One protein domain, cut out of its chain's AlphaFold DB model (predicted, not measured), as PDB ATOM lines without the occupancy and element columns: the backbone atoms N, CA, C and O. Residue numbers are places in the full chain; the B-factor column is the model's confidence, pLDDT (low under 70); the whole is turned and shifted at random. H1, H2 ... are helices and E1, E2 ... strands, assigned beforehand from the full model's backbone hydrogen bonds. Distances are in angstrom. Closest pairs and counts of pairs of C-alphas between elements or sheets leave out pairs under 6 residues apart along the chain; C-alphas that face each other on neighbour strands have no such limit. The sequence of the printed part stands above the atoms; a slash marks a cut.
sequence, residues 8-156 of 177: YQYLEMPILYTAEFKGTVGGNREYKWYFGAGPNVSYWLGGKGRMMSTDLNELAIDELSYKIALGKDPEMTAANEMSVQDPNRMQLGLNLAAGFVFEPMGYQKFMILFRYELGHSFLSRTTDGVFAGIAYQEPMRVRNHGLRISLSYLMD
ATOM      1  N   TYR A   8    -189.092  96.986  32.551       91.19
ATOM      2  CA  TYR A   8    -189.703  97.639  31.402       91.19
ATOM      3  C   TYR A   8    -188.754  97.638  30.200       91.19
ATOM      4  O   TYR A   8    -187.534  97.689  30.353       91.19
ATOM      5  N   GLN A   9    -189.317  97.576  28.998       92.44
ATOM      6  CA  GLN A   9    -188.582  97.579  27.738       92.44
ATOM      7  C   GLN A   9    -188.922  98.842  26.953       92.44
ATOM      8  O   GLN A   9    -190.090  99.086  26.649       92.44
ATOM      9  N   TYR A  10    -187.898  99.618  26.601       92.75
ATOM     10  CA  TYR A  10    -188.045 100.872  25.869       92.75
ATOM     11  C   TYR A  10    -187.139 100.910  24.645       92.75
ATOM     12  O   TYR A  10    -186.016 100.407  24.670       92.75
ATOM     13  N   LEU A  11    -187.624 101.561  23.592       93.81
ATOM     14  CA  LEU A  11    -186.789 102.120  22.538       93.81
ATOM     15  C   LEU A  11    -186.537 103.591  22.871       93.81
ATOM     16  O   LEU A  11    -187.486 104.359  22.993       93.81
ATOM     17  N   GLU A  12    -185.281 103.992  23.023       91.44
ATOM     18  CA  GLU A  12    -184.924 105.355  23.423       91.44
ATOM     19  C   GLU A  12    -184.212 106.115  22.305       91.44
ATOM     20  O   GLU A  12    -183.280 105.608  21.679       91.44
ATOM     21  N   MET A  13    -184.609 107.370  22.119       93.44
ATOM     22  CA  MET A  13    -184.013 108.325  21.190       93.44
ATOM     23  C   MET A  13    -183.652 109.615  21.943       93.44
ATOM     24  O   MET A  13    -184.441 110.565  21.990       93.44
ATOM     25  N   PRO A  14    -182.464 109.660  22.568       92.12
ATOM     26  CA  PRO A  14    -181.982 110.837  23.276       92.12
ATOM     27  C   PRO A  14    -181.376 111.850  22.296       92.12
ATOM     28  O   PRO A  14    -180.426 111.529  21.581       92.12
ATOM     29  N   ILE A  15    -181.863 113.093  22.309       93.44
ATOM     30  CA  ILE A  15    -181.252 114.212  21.580       93.44
ATOM     31  C   ILE A  15    -180.482 115.047  22.600       93.44
ATOM     32  O   ILE A  15    -181.077 115.620  23.509       93.44
ATOM     33  N   LEU A  16    -179.158 115.099  22.476       93.31
ATOM     34  CA  LEU A  16    -178.289 115.821  23.406       93.31
ATOM     35  C   LEU A  16    -177.558 116.948  22.691       93.31
ATOM     36  O   LEU A  16    -176.814 116.703  21.745       93.31
ATOM     37  N   TYR A  17    -177.718 118.164  23.202       94.75
ATOM     38  CA  TYR A  17    -176.884 119.298  22.832       94.75
ATOM     39  C   TYR A  17    -175.760 119.407  23.852       94.75
ATOM     40  O   TYR A  17    -176.023 119.609  25.036       94.75
ATOM     41  N   THR A  18    -174.517 119.230  23.409       93.69
ATOM     42  CA  THR A  18    -173.337 119.209  24.281       93.69
ATOM     43  C   THR A  18    -172.438 120.410  24.020       93.69
ATOM     44  O   THR A  18    -172.045 120.661  22.883       93.69
ATOM     45  N   ALA A  19    -172.072 121.118  25.084       93.25
ATOM     46  CA  ALA A  19    -170.983 122.081  25.092       93.25
ATOM     47  C   ALA A  19    -169.689 121.357  25.477       93.25
ATOM     48  O   ALA A  19    -169.647 120.649  26.485       93.25
ATOM     49  N   GLU A  20    -168.645 121.531  24.672       91.75
ATOM     50  CA  GLU A  20    -167.332 120.934  24.905       91.75
ATOM     51  C   GLU A  20    -166.345 121.976  25.420       91.75
ATOM     52  O   GLU A  20    -166.198 123.060  24.852       91.75
ATOM     53  N   PHE A  21    -165.603 121.606  26.455       90.56
ATOM     54  CA  PHE A  21    -164.568 122.427  27.058       90.56
ATOM     55  C   PHE A  21    -163.248 121.669  27.013       90.56
ATOM     56  O   PHE A  21    -163.150 120.513  27.436       90.56
ATOM     57  N   LYS A  22    -162.219 122.324  26.481       87.88
ATOM     58  CA  LYS A  22    -160.868 121.771  26.376       87.88
ATOM     59  C   LYS A  22    -159.989 122.413  27.436       87.88
ATOM     60  O   LYS A  22    -160.003 123.630  27.588       87.88
ATOM     61  N   GLY A  23    -159.221 121.596  28.141       78.81
ATOM     62  CA  GLY A  23    -158.196 122.057  29.064       78.81
ATOM     63  C   GLY A  23    -156.892 121.299  28.857       78.81
ATOM     64  O   GLY A  23    -156.861 120.188  28.322       78.81
ATOM     65  N   THR A  24    -155.799 121.912  29.293       76.50
ATOM     66  CA  THR A  24    -154.457 121.326  29.257       76.50
ATOM     67  C   THR A  24    -153.903 121.276  30.674       76.50
ATOM     68  O   THR A  24    -153.784 122.321  31.313       76.50
ATOM     69  N   VAL A  25    -153.537 120.090  31.170       69.50
ATOM     70  CA  VAL A  25    -152.775 119.959  32.426       69.50
ATOM     71  C   VAL A  25    -151.339 119.569  32.085       69.50
ATOM     72  O   VAL A  25    -151.110 118.578  31.394       69.50
ATOM     73  N   GLY A  26    -150.360 120.334  32.577       64.62
ATOM     74  CA  GLY A  26    -148.944 119.955  32.498       64.62
ATOM     75  C   GLY A  26    -148.355 119.935  31.081       64.62
ATOM     76  O   GLY A  26    -147.560 119.055  30.764       64.62
ATOM     77  N   GLY A  27    -148.767 120.867  30.215       63.94
ATOM     78  CA  GLY A  27    -148.108 121.178  28.938       63.94
ATOM     79  C   GLY A  27    -148.277 120.172  27.793       63.94
ATOM     80  O   GLY A  27    -148.055 120.556  26.653       63.94
ATOM     81  N   ASN A  28    -148.687 118.924  28.057       68.12
ATOM     82  CA  ASN A  28    -148.766 117.896  27.007       68.12
ATOM     83  C   ASN A  28    -149.941 116.905  27.132       68.12
ATOM     84  O   ASN A  28    -150.028 115.963  26.349       68.12
ATOM     85  N   ARG A  29    -150.832 117.071  28.122       71.25
ATOM     86  CA  ARG A  29    -152.027 116.226  28.285       71.25
ATOM     87  C   ARG A  29    -153.288 117.057  28.098       71.25
ATOM     88  O   ARG A  29    -153.610 117.910  28.928       71.25
ATOM     89  N   GLU A  30    -153.990 116.788  27.004       78.06
ATOM     90  CA  GLU A  30    -155.313 117.345  26.742       78.06
ATOM     91  C   GLU A  30    -156.375 116.538  27.494       78.06
ATOM     92  O   GLU A  30    -156.441 115.310  27.393       78.06
ATOM     93  N   TYR A  31    -157.237 117.238  28.227       84.19
ATOM     94  CA  TYR A  31    -158.480 116.680  28.742       84.19
ATOM     95  C   TYR A  31    -159.643 117.481  28.172       84.19
ATOM     96  O   TYR A  31    -159.570 118.704  28.013       84.19
ATOM     97  N   LYS A  32    -160.725 116.785  27.839       90.25
ATOM     98  CA  LYS A  32    -161.958 117.421  27.378       90.25
ATOM     99  C   LYS A  32    -163.058 117.016  28.324       90.25
ATOM    100  O   LYS A  32    -163.161 115.850  28.691       90.25
ATOM    101  N   TRP A  33    -163.869 117.964  28.734       91.94
ATOM    102  CA  TRP A  33    -165.087 117.668  29.462       91.94
ATOM    103  C   TRP A  33    -166.241 118.304  28.719       91.94
ATOM    104  O   TRP A  33    -166.080 119.319  28.041       91.94
ATOM    105  N   TYR A  34    -167.391 117.658  28.776       93.38
ATOM    106  CA  TYR A  34    -168.573 118.132  28.093       93.38
ATOM    107  C   TYR A  34    -169.764 118.056  29.019       93.38
ATOM    108  O   TYR A  34    -169.909 117.128  29.816       93.38
ATOM    109  N   PHE A  35    -170.608 119.066  28.900       95.56
ATOM    110  CA  PHE A  35    -171.882 119.140  29.579       95.56
ATOM    111  C   PHE A  35    -172.954 119.320  28.520       95.56
ATOM    112  O   PHE A  35    -172.783 120.100  27.585       95.56
ATOM    113  N   GLY A  36    -174.049 118.589  28.641       94.31
ATOM    114  CA  GLY A  36    -175.129 118.670  27.686       94.31
ATOM    115  C   GLY A  36    -176.485 118.469  28.314       94.31
ATOM    116  O   GLY A  36    -176.630 117.863  29.372       94.31
ATOM    117  N   ALA A  37    -177.486 118.978  27.621       96.75
ATOM    118  CA  ALA A  37    -178.875 118.780  27.965       96.75
ATOM    119  C   ALA A  37    -179.695 118.635  26.688       96.75
ATOM    120  O   ALA A  37    -179.318 119.128  25.622       96.75
ATOM    121  N   GLY A  38    -180.824 117.952  26.783       95.06
ATOM    122  CA  GLY A  38    -181.760 117.891  25.674       95.06
ATOM    123  C   GLY A  38    -182.904 116.920  25.913       95.06
ATOM    124  O   GLY A  38    -182.933 116.231  26.935       95.06
ATOM    125  N   PRO A  39    -183.895 116.899  25.016       96.06
ATOM    126  CA  PRO A  39    -185.069 116.066  25.187       96.06
ATOM    127  C   PRO A  39    -184.733 114.576  25.031       96.06
ATOM    128  O   PRO A  39    -183.868 114.175  24.248       96.06
ATOM    129  N   ASN A  40    -185.461 113.746  25.770       94.25
ATOM    130  CA  ASN A  40    -185.513 112.305  25.584       94.25
ATOM    131  C   ASN A  40    -186.880 111.920  25.035       94.25
ATOM    132  O   ASN A  40    -187.897 112.310  25.610       94.25
ATOM    133  N   VAL A  41    -186.897 111.134  23.965       93.81
ATOM    134  CA  VAL A  41    -188.110 110.463  23.500       93.81
ATOM    135  C   VAL A  41    -187.916 108.973  23.721       93.81
ATOM    136  O   VAL A  41    -186.984 108.385  23.177       93.81
ATOM    137  N   SER A  42    -188.784 108.357  24.512       93.50
ATOM    138  CA  SER A  42    -188.789 106.914  24.731       93.50
ATOM    139  C   SER A  42    -190.117 106.310  24.287       93.50
ATOM    140  O   SER A  42    -191.178 106.919  24.409       93.50
ATOM    141  N   TYR A  43    -190.053 105.117  23.708       93.62
ATOM    142  CA  TYR A  43    -191.208 104.354  23.264       93.62
ATOM    143  C   TYR A  43    -191.304 103.055  24.062       93.62
ATOM    144  O   TYR A  43    -190.407 102.214  23.996       93.62
ATOM    145  N   TRP A  44    -192.376 102.900  24.834       93.75
ATOM    146  CA  TRP A  44    -192.622 101.748  25.690       93.75
ATOM    147  C   TRP A  44    -193.090 100.547  24.866       93.75
ATOM    148  O   TRP A  44    -194.165 100.568  24.264       93.75
ATOM    149  N   LEU A  45    -192.274  99.494  24.844       92.56
ATOM    150  CA  LEU A  45    -192.548  98.259  24.105       92.56
ATOM    151  C   LEU A  45    -193.303  97.228  24.951       92.56
ATOM    152  O   LEU A  45    -194.020  96.393  24.406       92.56
ATOM    153  N   GLY A  46    -193.143  97.282  26.273       91.75
ATOM    154  CA  GLY A  46    -193.778  96.361  27.206       91.75
ATOM    155  C   GLY A  46    -192.945  96.157  28.462       91.75
ATOM    156  O   GLY A  46    -192.073  96.958  28.809       91.75
ATOM    157  N   GLY A  47    -193.209  95.066  29.168       91.25
ATOM    158  CA  GLY A  47    -192.461  94.724  30.364       91.25
ATOM    159  C   GLY A  47    -192.847  93.369  30.925       91.25
ATOM    160  O   GLY A  47    -193.785  92.717  30.466       91.25
ATOM    161  N   LYS A  48    -192.084  92.939  31.921       91.69
ATOM    162  CA  LYS A  48    -192.339  91.724  32.688       91.69
ATOM    163  C   LYS A  48    -192.060  91.995  34.153       91.69
ATOM    164  O   LYS A  48    -191.090  92.678  34.479       91.69
ATOM    165  N   GLY A  49    -192.887  91.442  35.018       88.06
ATOM    166  CA  GLY A  49    -192.794  91.647  36.452       88.06
ATOM    167  C   GLY A  49    -193.085  90.371  37.212       88.06
ATOM    168  O   GLY A  49    -193.454  89.342  36.635       88.06
ATOM    169  N   ARG A  50    -192.868  90.444  38.519       85.44
ATOM    170  CA  ARG A  50    -193.281  89.408  39.450       85.44
ATOM    171  C   ARG A  50    -193.962  90.063  40.633       85.44
ATOM    172  O   ARG A  50    -193.412  91.005  41.196       85.44
ATOM    173  N   MET A  51    -195.150  89.578  40.968       79.81
ATOM    174  CA  MET A  51    -195.935  90.068  42.091       79.81
ATOM    175  C   MET A  51    -195.921  89.030  43.208       79.81
ATOM    176  O   MET A  51    -196.098  87.837  42.960       79.81
ATOM    177  N   MET A  52    -195.723  89.512  44.430       75.50
ATOM    178  CA  MET A  52    -195.976  88.773  45.662       75.50
ATOM    179  C   MET A  52    -196.960  89.622  46.465       75.50
ATOM    180  O   MET A  52    -196.643  90.760  46.804       75.50
ATOM    181  N   SER A  53    -198.162  89.103  46.702       71.50
ATOM    182  CA  SER A  53    -199.219  89.779  47.462       71.50
ATOM    183  C   SER A  53    -199.826  88.796  48.455       71.50
ATOM    184  O   SER A  53    -199.835  87.590  48.209       71.50
ATOM    185  N   THR A  54    -200.357  89.303  49.563       70.44
ATOM    186  CA  THR A  54    -201.124  88.498  50.520       70.44
ATOM    187  C   THR A  54    -202.345  87.863  49.844       70.44
ATOM    188  O   THR A  54    -202.621  86.696  50.092       70.44
ATOM    189  N   ASP A  55    -202.967  88.563  48.886       68.31
ATOM    190  CA  ASP A  55    -204.104  88.057  48.096       68.31
ATOM    191  C   ASP A  55    -203.727  86.848  47.220       68.31
ATOM    192  O   ASP A  55    -204.536  85.960  46.968       68.31
ATOM    193  N   LEU A  56    -202.475  86.792  46.751       70.56
ATOM    194  CA  LEU A  56    -201.947  85.641  46.010       70.56
ATOM    195  C   LEU A  56    -201.709  84.448  46.944       70.56
ATOM    196  O   LEU A  56    -201.965  83.305  46.566       70.56
ATOM    197  N   ASN A  57    -201.269  84.718  48.174       69.38
ATOM    198  CA  ASN A  57    -201.041  83.695  49.190       69.38
ATOM    199  C   ASN A  57    -202.362  83.038  49.640       69.38
ATOM    200  O   ASN A  57    -202.413  81.828  49.841       69.38
ATOM    201  N   GLU A  58    -203.461  83.800  49.695       67.25
ATOM    202  CA  GLU A  58    -204.815  83.261  49.921       67.25
ATOM    203  C   GLU A  58    -205.269  82.296  48.809       67.25
ATOM    204  O   GLU A  58    -206.058  81.385  49.058       67.25
ATOM    205  N   LEU A  59    -204.717  82.440  47.600       69.06
ATOM    206  CA  LEU A  59    -204.933  81.545  46.458       69.06
ATOM    207  C   LEU A  59    -203.888  80.414  46.363       69.06
ATOM    208  O   LEU A  59    -203.859  79.700  45.361       69.06
ATOM    209  N   ALA A  60    -203.036  80.241  47.382       72.56
ATOM    210  CA  ALA A  60    -201.901  79.312  47.396       72.56
ATOM    211  C   ALA A  60    -200.883  79.539  46.255       72.56
ATOM    212  O   ALA A  60    -200.223  78.603  45.793       72.56
ATOM    213  N   ILE A  61    -200.750  80.785  45.788       72.25
ATOM    214  CA  ILE A  61    -199.769  81.203  44.783       72.25
ATOM    215  C   ILE A  61    -198.695  82.049  45.475       72.25
ATOM    216  O   ILE A  61    -198.932  83.197  45.837       72.25
ATOM    217  N   ASP A  62    -197.482  81.514  45.611       70.62
ATOM    218  CA  ASP A  62    -196.375  82.238  46.260       70.62
ATOM    219  C   ASP A  62    -195.845  83.414  45.414       70.62
ATOM    220  O   ASP A  62    -195.422  84.443  45.943       70.62
ATOM    221  N   GLU A  63    -195.828  83.268  44.085       76.31
ATOM    222  CA  GLU A  63    -195.262  84.258  43.163       76.31
ATOM    223  C   GLU A  63    -195.978  84.206  41.804       76.31
ATOM    224  O   GLU A  63    -195.969  83.177  41.125       76.31
ATOM    225  N   LEU A  64    -196.542  85.334  41.361       81.12
ATOM    226  CA  LEU A  64    -197.129  85.456  40.025       81.12
ATOM    227  C   LEU A  64    -196.150  86.158  39.085       81.12
ATOM    228  O   LEU A  64    -195.848  87.341  39.248       81.12
ATOM    229  N   SER A  65    -195.658  85.440  38.073       86.12
ATOM    230  CA  SER A  65    -194.886  86.044  36.982       86.12
ATOM    231  C   SER A  65    -195.829  86.546  35.897       86.12
ATOM    232  O   SER A  65    -196.548  85.748  35.301       86.12
ATOM    233  N   TYR A  66    -195.778  87.843  35.597       87.38
ATOM    234  CA  TYR A  66    -196.680  88.467  34.635       87.38
ATOM    235  C   TYR A  66    -195.953  89.205  33.510       87.38
ATOM    236  O   TYR A  66    -194.810  89.660  33.648       87.38
ATOM    237  N   LYS A  67    -196.636  89.331  32.370       90.38
ATOM    238  CA  LYS A  67    -196.234  90.181  31.241       90.38
ATOM    239  C   LYS A  67    -197.169  91.377  31.133       90.38
ATOM    240  O   LYS A  67    -198.365  91.248  31.355       90.38
ATOM    241  N   ILE A  68    -196.629  92.532  30.769       89.44
ATOM    242  CA  ILE A  68    -197.426  93.741  30.578       89.44
ATOM    243  C   ILE A  68    -197.989  93.737  29.156       89.44
ATOM    244  O   ILE A  68    -197.230  93.830  28.189       89.44
ATOM    245  N   ALA A  69    -199.310  93.625  29.042       88.94
ATOM    246  CA  ALA A  69    -200.056  93.720  27.798       88.94
ATOM    247  C   ALA A  69    -200.552  95.161  27.608       88.94
ATOM    248  O   ALA A  69    -201.346  95.680  28.387       88.94
ATOM    249  N   LEU A  70    -200.050  95.827  26.568       89.06
ATOM    250  CA  LEU A  70    -200.341  97.233  26.291       89.06
ATOM    251  C   LEU A  70    -201.524  97.363  25.325       89.06
ATOM    252  O   LEU A  70    -201.402  96.946  24.173       89.06
ATOM    253  N   GLY A  71    -202.598  98.036  25.735       85.19
ATOM    254  CA  GLY A  71    -203.777  98.311  24.905       85.19
ATOM    255  C   GLY A  71    -204.731  97.124  24.770       85.19
ATOM    256  O   GLY A  71    -205.386  96.989  23.742       85.19
ATOM    257  N   LYS A  72    -204.748  96.223  25.758       85.25
ATOM    258  CA  LYS A  72    -205.655  95.071  25.802       85.25
ATOM    259  C   LYS A  72    -206.833  95.399  26.721       85.25
ATOM    260  O   LYS A  72    -206.654  96.073  27.732       85.25
ATOM    261  N   ASP A  73    -208.026  94.907  26.416       82.00
ATOM    262  CA  ASP A  73    -209.142  95.069  27.348       82.00
ATOM    263  C   ASP A  73    -208.966  94.174  28.585       82.00
ATOM    264  O   ASP A  73    -208.503  93.033  28.448       82.00
ATOM    265  N   PRO A  74    -209.350  94.649  29.789       76.44
ATOM    266  CA  PRO A  74    -209.231  93.884  31.029       76.44
ATOM    267  C   PRO A  74    -209.884  92.497  30.948       76.44
ATOM    268  O   PRO A  74    -209.301  91.524  31.417       76.44
ATOM    269  N   GLU A  75    -211.025  92.380  30.265       75.50
ATOM    270  CA  GLU A  75    -211.786  91.128  30.113       75.50
ATOM    271  C   GLU A  75    -211.067  90.067  29.266       75.50
ATOM    272  O   GLU A  75    -211.292  88.871  29.432       75.50
ATOM    273  N   MET A  76    -210.159  90.490  28.384       77.38
ATOM    274  CA  MET A  76    -209.367  89.603  27.526       77.38
ATOM    275  C   MET A  76    -208.007  89.254  28.150       77.38
ATOM    276  O   MET A  76    -207.181  88.582  27.523       77.38
ATOM    277  N   THR A  77    -207.720  89.742  29.357       78.56
ATOM    278  CA  THR A  77    -206.419  89.597  30.024       78.56
ATOM    279  C   THR A  77    -206.230  88.164  30.517       78.56
ATOM    280  O   THR A  77    -207.109  87.594  31.156       78.56
ATOM    281  N   ALA A  78    -205.083  87.552  30.206       80.12
ATOM    282  CA  ALA A  78    -204.770  86.218  30.717       80.12
ATOM    283  C   ALA A  78    -204.334  86.288  32.191       80.12
ATOM    284  O   ALA A  78    -203.809  87.306  32.630       80.12
ATOM    285  N   ALA A  79    -204.456  85.184  32.937       78.75
ATOM    286  CA  ALA A  79    -204.081  85.109  34.361       78.75
ATOM    287  C   ALA A  79    -202.625  85.539  34.667       78.75
ATOM    288  O   ALA A  79    -202.324  85.974  35.771       78.75
ATOM    289  N   ASN A  80    -201.726  85.458  33.678       84.06
ATOM    290  CA  ASN A  80    -200.314  85.851  33.791       84.06
ATOM    291  C   ASN A  80    -200.005  87.161  33.042       84.06
ATOM    292  O   ASN A  80    -198.877  87.379  32.585       84.06
ATOM    293  N   GLU A  81    -201.000  88.021  32.845       86.62
ATOM    294  CA  GLU A  81    -200.848  89.306  32.172       86.62
ATOM    295  C   GLU A  81    -201.383  90.444  33.042       86.62
ATOM    296  O   GLU A  81    -202.390  90.311  33.733       86.62
ATOM    297  N   MET A  82    -200.686  91.575  32.988       88.25
ATOM    298  CA  MET A  82    -201.180  92.852  33.483       88.25
ATOM    299  C   MET A  82    -201.604  93.671  32.277       88.25
ATOM    300  O   MET A  82    -200.768  93.960  31.415       88.25
ATOM    301  N   SER A  83    -202.876  94.039  32.210       89.81
ATOM    302  CA  SER A  83    -203.368  94.888  31.139       89.81
ATOM    303  C   SER A  83    -203.314  96.359  31.520       89.81
ATOM    304  O   SER A  83    -203.720  96.749  32.612       89.81
ATOM    305  N   VAL A  84    -202.828  97.174  30.587       89.62
ATOM    306  CA  VAL A  84    -202.901  98.635  30.643       89.62
ATOM    307  C   VAL A  84    -203.681  99.082  29.415       89.62
ATOM    308  O   VAL A  84    -203.171  98.955  28.301       89.62
ATOM    309  N   GLN A  85    -204.910  99.565  29.604       88.00
ATOM    310  CA  GLN A  85    -205.838  99.849  28.502       88.00
ATOM    311  C   GLN A  85    -205.429 101.097  27.701       88.00
ATOM    312  O   GLN A  85    -205.333 101.018  26.478       88.00
ATOM    313  N   ASP A  86    -205.046 102.187  28.377       90.94
ATOM    314  CA  ASP A  86    -204.543 103.415  27.747       90.94
ATOM    315  C   ASP A  86    -203.056 103.635  28.078       90.94
ATOM    316  O   ASP A  86    -202.700 104.497  28.896       90.94
ATOM    317  N   PRO A  87    -202.133 102.856  27.486       91.00
ATOM    318  CA  PRO A  87    -200.717 103.016  27.752       91.00
ATOM    319  C   PRO A  87    -200.189 104.255  27.031       91.00
ATOM    320  O   PRO A  87    -200.277 104.375  25.804       91.00
ATOM    321  N   ASN A  88    -199.535 105.150  27.766       92.75
ATOM    322  CA  ASN A  88    -198.758 106.214  27.155       92.75
ATOM    323  C   ASN A  88    -197.430 105.644  26.643       92.75
ATOM    324  O   ASN A  88    -196.407 105.641  27.337       92.75
ATOM    325  N   ARG A  89    -197.470 105.116  25.415       90.88
ATOM    326  CA  ARG A  89    -196.314 104.467  24.791       90.88
ATOM    327  C   ARG A  89    -195.207 105.454  24.462       90.88
ATOM    328  O   ARG A  89    -194.051 105.085  24.582       90.88
ATOM    329  N   MET A  90    -195.531 106.687  24.082       92.69
ATOM    330  CA  MET A  90    -194.532 107.724  23.821       92.69
ATOM    331  C   MET A  90    -194.319 108.581  25.062       92.69
ATOM    332  O   MET A  90    -195.190 109.337  25.484       92.69
ATOM    333  N   GLN A  91    -193.134 108.483  25.643       92.88
ATOM    334  CA  GLN A  91    -192.760 109.232  26.827       92.88
ATOM    335  C   GLN A  91    -191.721 110.280  26.470       92.88
ATOM    336  O   GLN A  91    -190.755 110.036  25.751       92.88
ATOM    337  N   LEU A  92    -191.963 111.479  26.982       93.44
ATOM    338  CA  LEU A  92    -191.045 112.597  26.894       93.44
ATOM    339  C   LEU A  92    -190.350 112.786  28.235       93.44
ATOM    340  O   LEU A  92    -190.989 112.749  29.297       93.44
ATOM    341  N   GLY A  93    -189.051 113.032  28.162       93.69
ATOM    342  CA  GLY A  93    -188.202 113.359  29.293       93.69
ATOM    343  C   GLY A  93    -187.156 114.404  28.931       93.69
ATOM    344  O   GLY A  93    -187.049 114.845  27.786       93.69
ATOM    345  N   LEU A  94    -186.377 114.796  29.927       95.19
ATOM    346  CA  LEU A  94    -185.214 115.656  29.779       95.19
ATOM    347  C   LEU A  94    -183.976 114.863  30.186       95.19
ATOM    348  O   LEU A  94    -183.922 114.311  31.281       95.19
ATOM    349  N   ASN A  95    -182.971 114.832  29.324       95.62
ATOM    350  CA  ASN A  95    -181.669 114.272  29.631       95.62
ATOM    351  C   ASN A  95    -180.696 115.382  30.007       95.62
ATOM    352  O   ASN A  95    -180.559 116.368  29.285       95.62
ATOM    353  N   LEU A  96    -179.967 115.161  31.092       96.19
ATOM    354  CA  LEU A  96    -178.760 115.889  31.454       96.19
ATOM    355  C   LEU A  96    -177.576 114.945  31.276       96.19
ATOM    356  O   LEU A  96    -177.647 113.778  31.654       96.19
ATOM    357  N   ALA A  97    -176.494 115.428  30.685       95.94
ATOM    358  CA  ALA A  97    -175.309 114.641  30.405       95.94
ATOM    359  C   ALA A  97    -174.053 115.396  30.831       95.94
ATOM    360  O   ALA A  97    -173.907 116.585  30.567       95.94
ATOM    361  N   ALA A  98    -173.123 114.690  31.457       95.94
ATOM    362  CA  ALA A  98    -171.796 115.188  31.770       95.94
ATOM    363  C   ALA A  98    -170.782 114.101  31.434       95.94
ATOM    364  O   ALA A  98    -171.011 112.925  31.720       95.94
ATOM    365  N   GLY A  99    -169.660 114.467  30.834       94.12
ATOM    366  CA  GLY A  99    -168.653 113.485  30.482       94.12
ATOM    367  C   GLY A  99    -167.251 114.042  30.413       94.12
ATOM    368  O   GLY A  99    -167.026 115.248  30.338       94.12
ATOM    369  N   PHE A 100    -166.307 113.113  30.445       93.25
ATOM    370  CA  PHE A 100    -164.878 113.372  30.398       93.25
ATOM    371  C   PHE A 100    -164.266 112.524  29.294       93.25
ATOM    372  O   PHE A 100    -164.591 111.344  29.147       93.25
ATOM    373  N   VAL A 101    -163.365 113.125  28.531       90.94
ATOM    374  CA  VAL A 101    -162.535 112.462  27.535       90.94
ATOM    375  C   VAL A 101    -161.085 112.642  27.943       90.94
ATOM    376  O   VAL A 101    -160.623 113.770  28.140       90.94
ATOM    377  N   PHE A 102    -160.372 111.526  28.049       87.19
ATOM    378  CA  PHE A 102    -158.940 111.518  28.309       87.19
ATOM    379  C   PHE A 102    -158.192 110.842  27.161       87.19
ATOM    380  O   PHE A 102    -158.598 109.791  26.658       87.19
ATOM    381  N   GLU A 103    -157.095 111.474  26.746       86.56
ATOM    382  CA  GLU A 103    -156.216 111.019  25.666       86.56
ATOM    383  C   GLU A 103    -154.830 110.702  26.277       86.56
ATOM    384  O   GLU A 103    -153.948 111.561  26.294       86.56
ATOM    385  N   PRO A 104    -154.632 109.510  26.884       75.38
ATOM    386  CA  PRO A 104    -153.432 109.218  27.674       75.38
ATOM    387  C   PRO A 104    -152.182 109.002  26.809       75.38
ATOM    388  O   PRO A 104    -151.069 109.283  27.248       75.38
ATOM    389  N   MET A 105    -152.367 108.503  25.586       73.88
ATOM    390  CA  MET A 105    -151.332 108.309  24.572       73.88
ATOM    391  C   MET A 105    -151.924 108.652  23.205       73.88
ATOM    392  O   MET A 105    -153.121 108.451  22.979       73.88
ATOM    393  N   GLY A 106    -151.091 109.146  22.285       69.25
ATOM    394  CA  GLY A 106    -151.525 109.426  20.917       69.25
ATOM    395  C   GLY A 106    -152.246 108.210  20.324       69.25
ATOM    396  O   GLY A 106    -151.732 107.098  20.412       69.25
ATOM    397  N   TYR A 107    -153.432 108.440  19.750       76.69
ATOM    398  CA  TYR A 107    -154.335 107.449  19.128       76.69
ATOM    399  C   TYR A 107    -155.271 106.653  20.048       76.69
ATOM    400  O   TYR A 107    -156.083 105.880  19.537       76.69
ATOM    401  N   GLN A 108    -155.225 106.860  21.365       84.88
ATOM    402  CA  GLN A 108    -156.165 106.247  22.307       84.88
ATOM    403  C   GLN A 108    -157.041 107.316  22.951       84.88
ATOM    404  O   GLN A 108    -156.529 108.295  23.495       84.88
ATOM    405  N   LYS A 109    -158.360 107.120  22.921       88.94
ATOM    406  CA  LYS A 109    -159.310 107.995  23.612       88.94
ATOM    407  C   LYS A 109    -160.245 107.165  24.457       88.94
ATOM    408  O   LYS A 109    -160.848 106.209  23.979       88.94
ATOM    409  N   PHE A 110    -160.400 107.569  25.700       90.94
ATOM    410  CA  PHE A 110    -161.400 107.011  26.587       90.94
ATOM    411  C   PHE A 110    -162.422 108.086  26.905       90.94
ATOM    412  O   PHE A 110    -162.061 109.239  27.139       90.94
ATOM    413  N   MET A 111    -163.692 107.703  26.916       92.06
ATOM    414  CA  MET A 111    -164.803 108.598  27.199       92.06
ATOM    415  C   MET A 111    -165.647 107.994  28.307       92.06
ATOM    416  O   MET A 111    -166.109 106.858  28.189       92.06
ATOM    417  N   ILE A 112    -165.861 108.762  29.364       94.12
ATOM    418  CA  ILE A 112    -166.803 108.433  30.427       94.12
ATOM    419  C   ILE A 112    -167.968 109.404  30.291       94.12
ATOM    420  O   ILE A 112    -167.755 110.615  30.268       94.12
ATOM    421  N   LEU A 113    -169.183 108.876  30.183       94.19
ATOM    422  CA  LEU A 113    -170.411 109.651  30.073       94.19
ATOM    423  C   LEU A 113    -171.369 109.267  31.192       94.19
ATOM    424  O   LEU A 113    -171.758 108.108  31.324       94.19
ATOM    425  N   PHE A 114    -171.789 110.268  31.947       96.25
ATOM    426  CA  PHE A 114    -172.878 110.197  32.902       96.25
ATOM    427  C   PHE A 114    -174.096 110.863  32.280       96.25
ATOM    428  O   PHE A 114    -174.013 111.990  31.795       96.25
ATOM    429  N   ARG A 115    -175.234 110.175  32.286       95.25
ATOM    430  CA  ARG A 115    -176.505 110.714  31.813       95.25
ATOM    431  C   ARG A 115    -177.582 110.472  32.850       95.25
ATOM    432  O   ARG A 115    -177.735 109.352  33.330       95.25
ATOM    433  N   TYR A 116    -178.330 111.515  33.157       95.50
ATOM    434  CA  TYR A 116    -179.483 111.466  34.032       95.50
ATOM    435  C   TYR A 116    -180.736 111.849  33.248       95.50
ATOM    436  O   TYR A 116    -180.765 112.890  32.594       95.50
ATOM    437  N   GLU A 117    -181.749 110.992  33.307       94.81
ATOM    438  CA  GLU A 117    -183.036 111.169  32.654       94.81
ATOM    439  C   GLU A 117    -184.099 111.570  33.680       94.81
ATOM    440  O   GLU A 117    -184.371 110.863  34.654       94.81
ATOM    441  N   LEU A 118    -184.737 112.703  33.411       94.06
ATOM    442  CA  LEU A 118    -185.912 113.210  34.096       94.06
ATOM    443  C   LEU A 118    -187.146 112.935  33.234       94.06
ATOM    444  O   LEU A 118    -187.454 113.711  32.328       94.06
ATOM    445  N   GLY A 119    -187.870 111.849  33.505       91.19
ATOM    446  CA  GLY A 119    -189.130 111.569  32.823       91.19
ATOM    447  C   GLY A 119    -190.197 112.587  33.208       91.19
ATOM    448  O   GLY A 119    -190.484 112.818  34.382       91.19
ATOM    449  N   HIS A 120    -190.801 113.207  32.200       90.56
ATOM    450  CA  HIS A 120    -191.889 114.160  32.392       90.56
ATOM    451  C   HIS A 120    -193.261 113.492  32.226       90.56
ATOM    452  O   HIS A 120    -194.246 113.883  32.854       90.56
ATOM    453  N   SER A 121    -193.319 112.463  31.381       90.19
ATOM    454  CA  SER A 121    -194.548 111.755  31.032       90.19
ATOM    455  C   SER A 121    -194.858 110.615  32.005       90.19
ATOM    456  O   SER A 121    -193.953 109.948  32.498       90.19
ATOM    457  N   PHE A 122    -196.148 110.391  32.259       91.00
ATOM    458  CA  PHE A 122    -196.633 109.237  33.022       91.00
ATOM    459  C   PHE A 122    -196.726 107.987  32.133       91.00
ATOM    460  O   PHE A 122    -196.909 108.136  30.920       91.00
ATOM    461  N   LEU A 123    -196.649 106.787  32.727       88.12
ATOM    462  CA  LEU A 123    -196.872 105.506  32.032       88.12
ATOM    463  C   LEU A 123    -198.314 105.373  31.517       88.12
ATOM    464  O   LEU A 123    -198.528 104.939  30.388       88.12
ATOM    465  N   SER A 124    -199.294 105.801  32.313       89.25
ATOM    466  CA  SER A 124    -200.664 106.085  31.879       89.25
ATOM    467  C   SER A 124    -201.259 107.215  32.724       89.25
ATOM    468  O   SER A 124    -200.862 107.444  33.868       89.25
ATOM    469  N   ARG A 125    -202.184 107.985  32.142       85.38
ATOM    470  CA  ARG A 125    -202.878 109.090  32.830       85.38
ATOM    471  C   ARG A 125    -204.248 108.670  33.361       85.38
ATOM    472  O   ARG A 125    -204.683 109.191  34.394       85.38
ATOM    473  N   THR A 126    -204.911 107.778  32.635       85.69
ATOM    474  CA  THR A 126    -206.334 107.447  32.780       85.69
ATOM    475  C   THR A 126    -206.562 106.043  33.315       85.69
ATOM    476  O   THR A 126    -207.557 105.843  34.001       85.69
ATOM    477  N   THR A 127    -205.653 105.103  33.048       87.25
ATOM    478  CA  THR A 127    -205.873 103.683  33.334       87.25
ATOM    479  C   THR A 127    -204.775 103.123  34.215       87.25
ATOM    480  O   THR A 127    -203.596 103.319  33.922       87.25
ATOM    481  N   ASP A 128    -205.164 102.372  35.234       88.94
ATOM    482  CA  ASP A 128    -204.245 101.601  36.062       88.94
ATOM    483  C   ASP A 128    -203.978 100.219  35.449       88.94
ATOM    484  O   ASP A 128    -204.665  99.780  34.522       88.94
ATOM    485  N   GLY A 129    -202.928  99.552  35.924       84.94
ATOM    486  CA  GLY A 129    -202.588  98.192  35.528       84.94
ATOM    487  C   GLY A 129    -203.508  97.206  36.234       84.94
ATOM    488  O   GLY A 129    -203.505  97.137  37.461       84.94
ATOM    489  N   VAL A 130    -204.291  96.449  35.470       87.31
ATOM    490  CA  VAL A 130    -205.256  95.478  36.007       87.31
ATOM    491  C   VAL A 130    -204.767  94.059  35.739       87.31
ATOM    492  O   VAL A 130    -204.316  93.747  34.635       87.31
ATOM    493  N   PHE A 131    -204.873  93.191  36.744       84.56
ATOM    494  CA  PHE A 131    -204.529  91.773  36.648       84.56
ATOM    495  C   PHE A 131    -205.794  90.927  36.490       84.56
ATOM    496  O   PHE A 131    -206.827  91.209  37.095       84.56
ATOM    497  N   ALA A 132    -205.724  89.862  35.693       80.56
ATOM    498  CA  ALA A 132    -206.844  88.935  35.571       80.56
ATOM    499  C   ALA A 132    -206.941  88.025  36.805       80.56
ATOM    500  O   ALA A 132    -205.968  87.374  37.181       80.56
ATOM    501  N   GLY A 133    -208.129  87.952  37.409       72.19
ATOM    502  CA  GLY A 133    -208.405  87.055  38.538       72.19
ATOM    503  C   GLY A 133    -207.928  87.556  39.904       72.19
ATOM    504  O   GLY A 133    -208.041  86.817  40.877       72.19
ATOM    505  N   ILE A 134    -207.430  88.795  39.998       77.62
ATOM    506  CA  ILE A 134    -207.013  89.422  41.259       77.62
ATOM    507  C   ILE A 134    -207.611  90.829  41.310       77.62
ATOM    508  O   ILE A 134    -207.530  91.570  40.335       77.62
ATOM    509  N   ALA A 135    -208.181  91.224  42.450       77.00
ATOM    510  CA  ALA A 135    -208.752  92.563  42.650       77.00
ATOM    511  C   ALA A 135    -207.690  93.667  42.853       77.00
ATOM    512  O   ALA A 135    -208.019  94.799  43.206       77.00
ATOM    513  N   TYR A 136    -206.415  93.345  42.638       81.00
ATOM    514  CA  TYR A 136    -205.303  94.274  42.764       81.00
ATOM    515  C   TYR A 136    -205.164  95.137  41.502       81.00
ATOM    516  O   TYR A 136    -205.230  94.635  40.378       81.00
ATOM    517  N   GLN A 137    -204.934  96.435  41.701       84.31
ATOM    518  CA  GLN A 137    -204.679  97.404  40.637       84.31
ATOM    519  C   GLN A 137    -203.371  98.140  40.924       84.31
ATOM    520  O   GLN A 137    -203.159  98.641  42.030       84.31
ATOM    521  N   GLU A 138    -202.491  98.206  39.927       84.50
ATOM    522  CA  GLU A 138    -201.211  98.901  40.034       84.50
ATOM    523  C   GLU A 138    -201.342 100.320  39.456       84.50
ATOM    524  O   GLU A 138    -201.638 100.469  38.265       84.50
ATOM    525  N   PRO A 139    -201.112 101.383  40.249       88.00
ATOM    526  CA  PRO A 139    -201.264 102.747  39.764       88.00
ATOM    527  C   PRO A 139    -200.231 103.062  38.678       88.00
ATOM    528  O   PRO A 139    -199.025 102.997  38.912       88.00
ATOM    529  N   MET A 140    -200.687 103.477  37.494       89.94
ATOM    530  CA  MET A 140    -199.800 103.743  36.343       89.94
ATOM    531  C   MET A 140    -199.400 105.219  36.203       89.94
ATOM    532  O   MET A 140    -198.705 105.614  35.262       89.94
ATOM    533  N   ARG A 141    -199.770 106.063  37.171       89.38
ATOM    534  CA  ARG A 141    -199.357 107.477  37.246       89.38
ATOM    535  C   ARG A 141    -197.932 107.637  37.785       89.38
ATOM    536  O   ARG A 141    -197.659 108.472  38.643       89.38
ATOM    537  N   VAL A 142    -197.013 106.840  37.254       88.06
ATOM    538  CA  VAL A 142    -195.596 106.821  37.621       88.06
ATOM    539  C   VAL A 142    -194.778 107.487  36.518       88.06
ATOM    540  O   VAL A 142    -195.118 107.393  35.337       88.06
ATOM    541  N   ARG A 143    -193.713 108.194  36.910       90.12
ATOM    542  CA  ARG A 143    -192.729 108.797  36.001       90.12
ATOM    543  C   ARG A 143    -191.415 108.044  36.105       90.12
ATOM    544  O   ARG A 143    -190.979 107.707  37.204       90.12
ATOM    545  N   ASN A 144    -190.774 107.829  34.965       88.31
ATOM    546  CA  ASN A 144    -189.493 107.142  34.915       88.31
ATOM    547  C   ASN A 144    -188.341 108.123  35.135       88.31
ATOM    548  O   ASN A 144    -188.279 109.178  34.512       88.31
ATOM    549  N   HIS A 145    -187.403 107.749  35.996       92.38
ATOM    550  CA  HIS A 145    -186.128 108.436  36.152       92.38
ATOM    551  C   HIS A 145    -185.009 107.430  35.926       92.38
ATOM    552  O   HIS A 145    -185.093 106.292  36.386       92.38
ATOM    553  N   GLY A 146    -183.968 107.844  35.211       91.38
ATOM    554  CA  GLY A 146    -182.896 106.948  34.793       91.38
ATOM    555  C   GLY A 146    -181.525 107.536  35.080       91.38
ATOM    556  O   GLY A 146    -181.293 108.718  34.854       91.38
ATOM    557  N   LEU A 147    -180.594 106.706  35.541       94.50
ATOM    558  CA  LEU A 147    -179.173 107.038  35.586       94.50
ATOM    559  C   LEU A 147    -178.426 106.065  34.676       94.50
ATOM    560  O   LEU A 147    -178.554 104.849  34.816       94.50
ATOM    561  N   ARG A 148    -177.634 106.595  33.747       93.56
ATOM    562  CA  ARG A 148    -176.820 105.818  32.815       93.56
ATOM    563  C   ARG A 148    -175.365 106.241  32.924       93.56
ATOM    564  O   ARG A 148    -175.041 107.424  32.873       93.56
ATOM    565  N   ILE A 149    -174.496 105.245  33.030       94.94
ATOM    566  CA  ILE A 149    -173.045 105.405  33.010       94.94
ATOM    567  C   ILE A 149    -172.542 104.655  31.783       94.94
ATOM    568  O   ILE A 149    -172.943 103.518  31.534       94.94
ATOM    569  N   SER A 150    -171.709 105.293  30.973       93.88
ATOM    570  CA  SER A 150    -171.154 104.694  29.762       93.88
ATOM    571  C   SER A 150    -169.653 104.914  29.710       93.88
ATOM    572  O   SER A 150    -169.174 106.027  29.911       93.88
ATOM    573  N   LEU A 151    -168.920 103.841  29.420       93.94
ATOM    574  CA  LEU A 151    -167.488 103.860  29.159       93.94
ATOM    575  C   LEU A 151    -167.279 103.494  27.693       93.94
ATOM    576  O   LEU A 151    -167.762 102.463  27.232       93.94
ATOM    577  N   SER A 152    -166.588 104.348  26.953       93.75
ATOM    578  CA  SER A 152    -166.250 104.117  25.548       93.75
ATOM    579  C   SER A 152    -164.745 104.214  25.353       93.75
ATOM    580  O   SER A 152    -164.093 105.075  25.939       93.75
ATOM    581  N   TYR A 153    -164.206 103.344  24.504       91.44
ATOM    582  CA  TYR A 153    -162.806 103.348  24.096       91.44
ATOM    583  C   TYR A 153    -162.735 103.478  22.576       91.44
ATOM    584  O   TYR A 153    -163.383 102.721  21.855       91.44
ATOM    585  N   LEU A 154    -161.965 104.450  22.099       89.69
ATOM    586  CA  LEU A 154    -161.761 104.722  20.685       89.69
ATOM    587  C   LEU A 154    -160.276 104.581  20.365       89.69
ATOM    588  O   LEU A 154    -159.425 105.232  20.974       89.69
ATOM    589  N   MET A 155    -159.990 103.722  19.391       86.44
ATOM    590  CA  MET A 155    -158.654 103.475  18.869       86.44
ATOM    591  C   MET A 155    -158.595 103.969  17.429       86.44
ATOM    592  O   MET A 155    -159.267 103.426  16.551       86.44
ATOM    593  N   ASP A 156    -157.792 105.000  17.185       80.06
ATOM    594  CA  ASP A 156    -157.578 105.504  15.832       80.06
ATOM    595  C   ASP A 156    -156.562 104.608  15.109       80.06
ATOM    596  O   ASP A 156    -155.373 104.567  15.438       80.06
TER     597      ASP A 156
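AT A GLANCE: This is residues 8 to 156 of the 177 residues of an uncharacterized protein of Bacteroidetes bacterium (UniProt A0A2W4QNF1). A long, twisted wall of antiparallel strands, E2, E3, E6, E7 and E9, makes most of the length of a rod; at one end E3 bends away into a small head of short strands, E4, E5 and E8, with the little helix H1 at its outer corner. E1 pairs with E3 around that bend and runs on into E2. The printed part has 149 residues, with the named elements E1, E2, E3, H1, E4, E5, E6, E7, E8 and E9 along the chain, and is mostly strand. The strands form one branched sheet, mixed, with E4 and E5 parallel and the other neighbour pairs antiparallel. It is only just loose, close to extended, with a radius of gyration of the C-alphas of 22.0 A and spans of 71 by 30 by 24 A.

HOW THE PARTS SIT: Begin at E1, residues 8 to 14, antiparallel to E3, residues 29 to 51, with N 11 and O 43 at 2.9 A. E1 runs on at 74 degrees into E2, residues 17 to 25, which forms a hairpin with E3; look at N 21 and O 33, 2.8 A. E3 bends by 82 degrees at residue 43; beyond it E4, residues 64 to 70, is its antiparallel neighbour, with N 49 and O 66 at 3.0 A. E1, E2 and E4 lie on one side of E3, and E6, residues 90 to 102, on the other side, with N 36 and O 97 at 2.8 A. H1, residues 54 to 58, is not on the sheet; its closest C-alpha pair with E4, Leu 56 and Leu 64, is at 7.7 A, and its O i to N i+4 pair is within hydrogen-bond range. E5, residues 81 to 84, is parallel to E4, N 82 to O 67 at 2.9 A, and antiparallel to E8, residues 129 to 131, N 83 to O 130 at 2.8 A. E6 forms a hairpin with E7, residues 108 to 122, N 98 to O 114 at 2.9 A. E7 is antiparallel to the edge strand E9, residues 143 to 155, N 113 to O 150 at 2.9 A.

IN THESE COORDINATES: Find C-alpha 8 at (-189.703, 97.639, 31.402), where E1 begins; E1 is 17.3 A long and E2 26.0 A. E3 runs 52.9 A to C-alpha 51 at (-195.935, 90.068, 42.091). E4 is 18.4 A long, E6 36.1 A and E7 42.0 A. E9, 38.5 A, ends at C-alpha 155, (-158.654, 103.475, 18.869).

THE WHOLE: The C-alphas of Gly 27 and Leu 59, the two farthest apart, are at 71.5 A. The printed part has no cut, and the link from E8 to E9 is long, with 11 residues. The mean pLDDT of the printed part is 86.7; residues 25 to 28, 55, 57 to 59 and 106 are under 70.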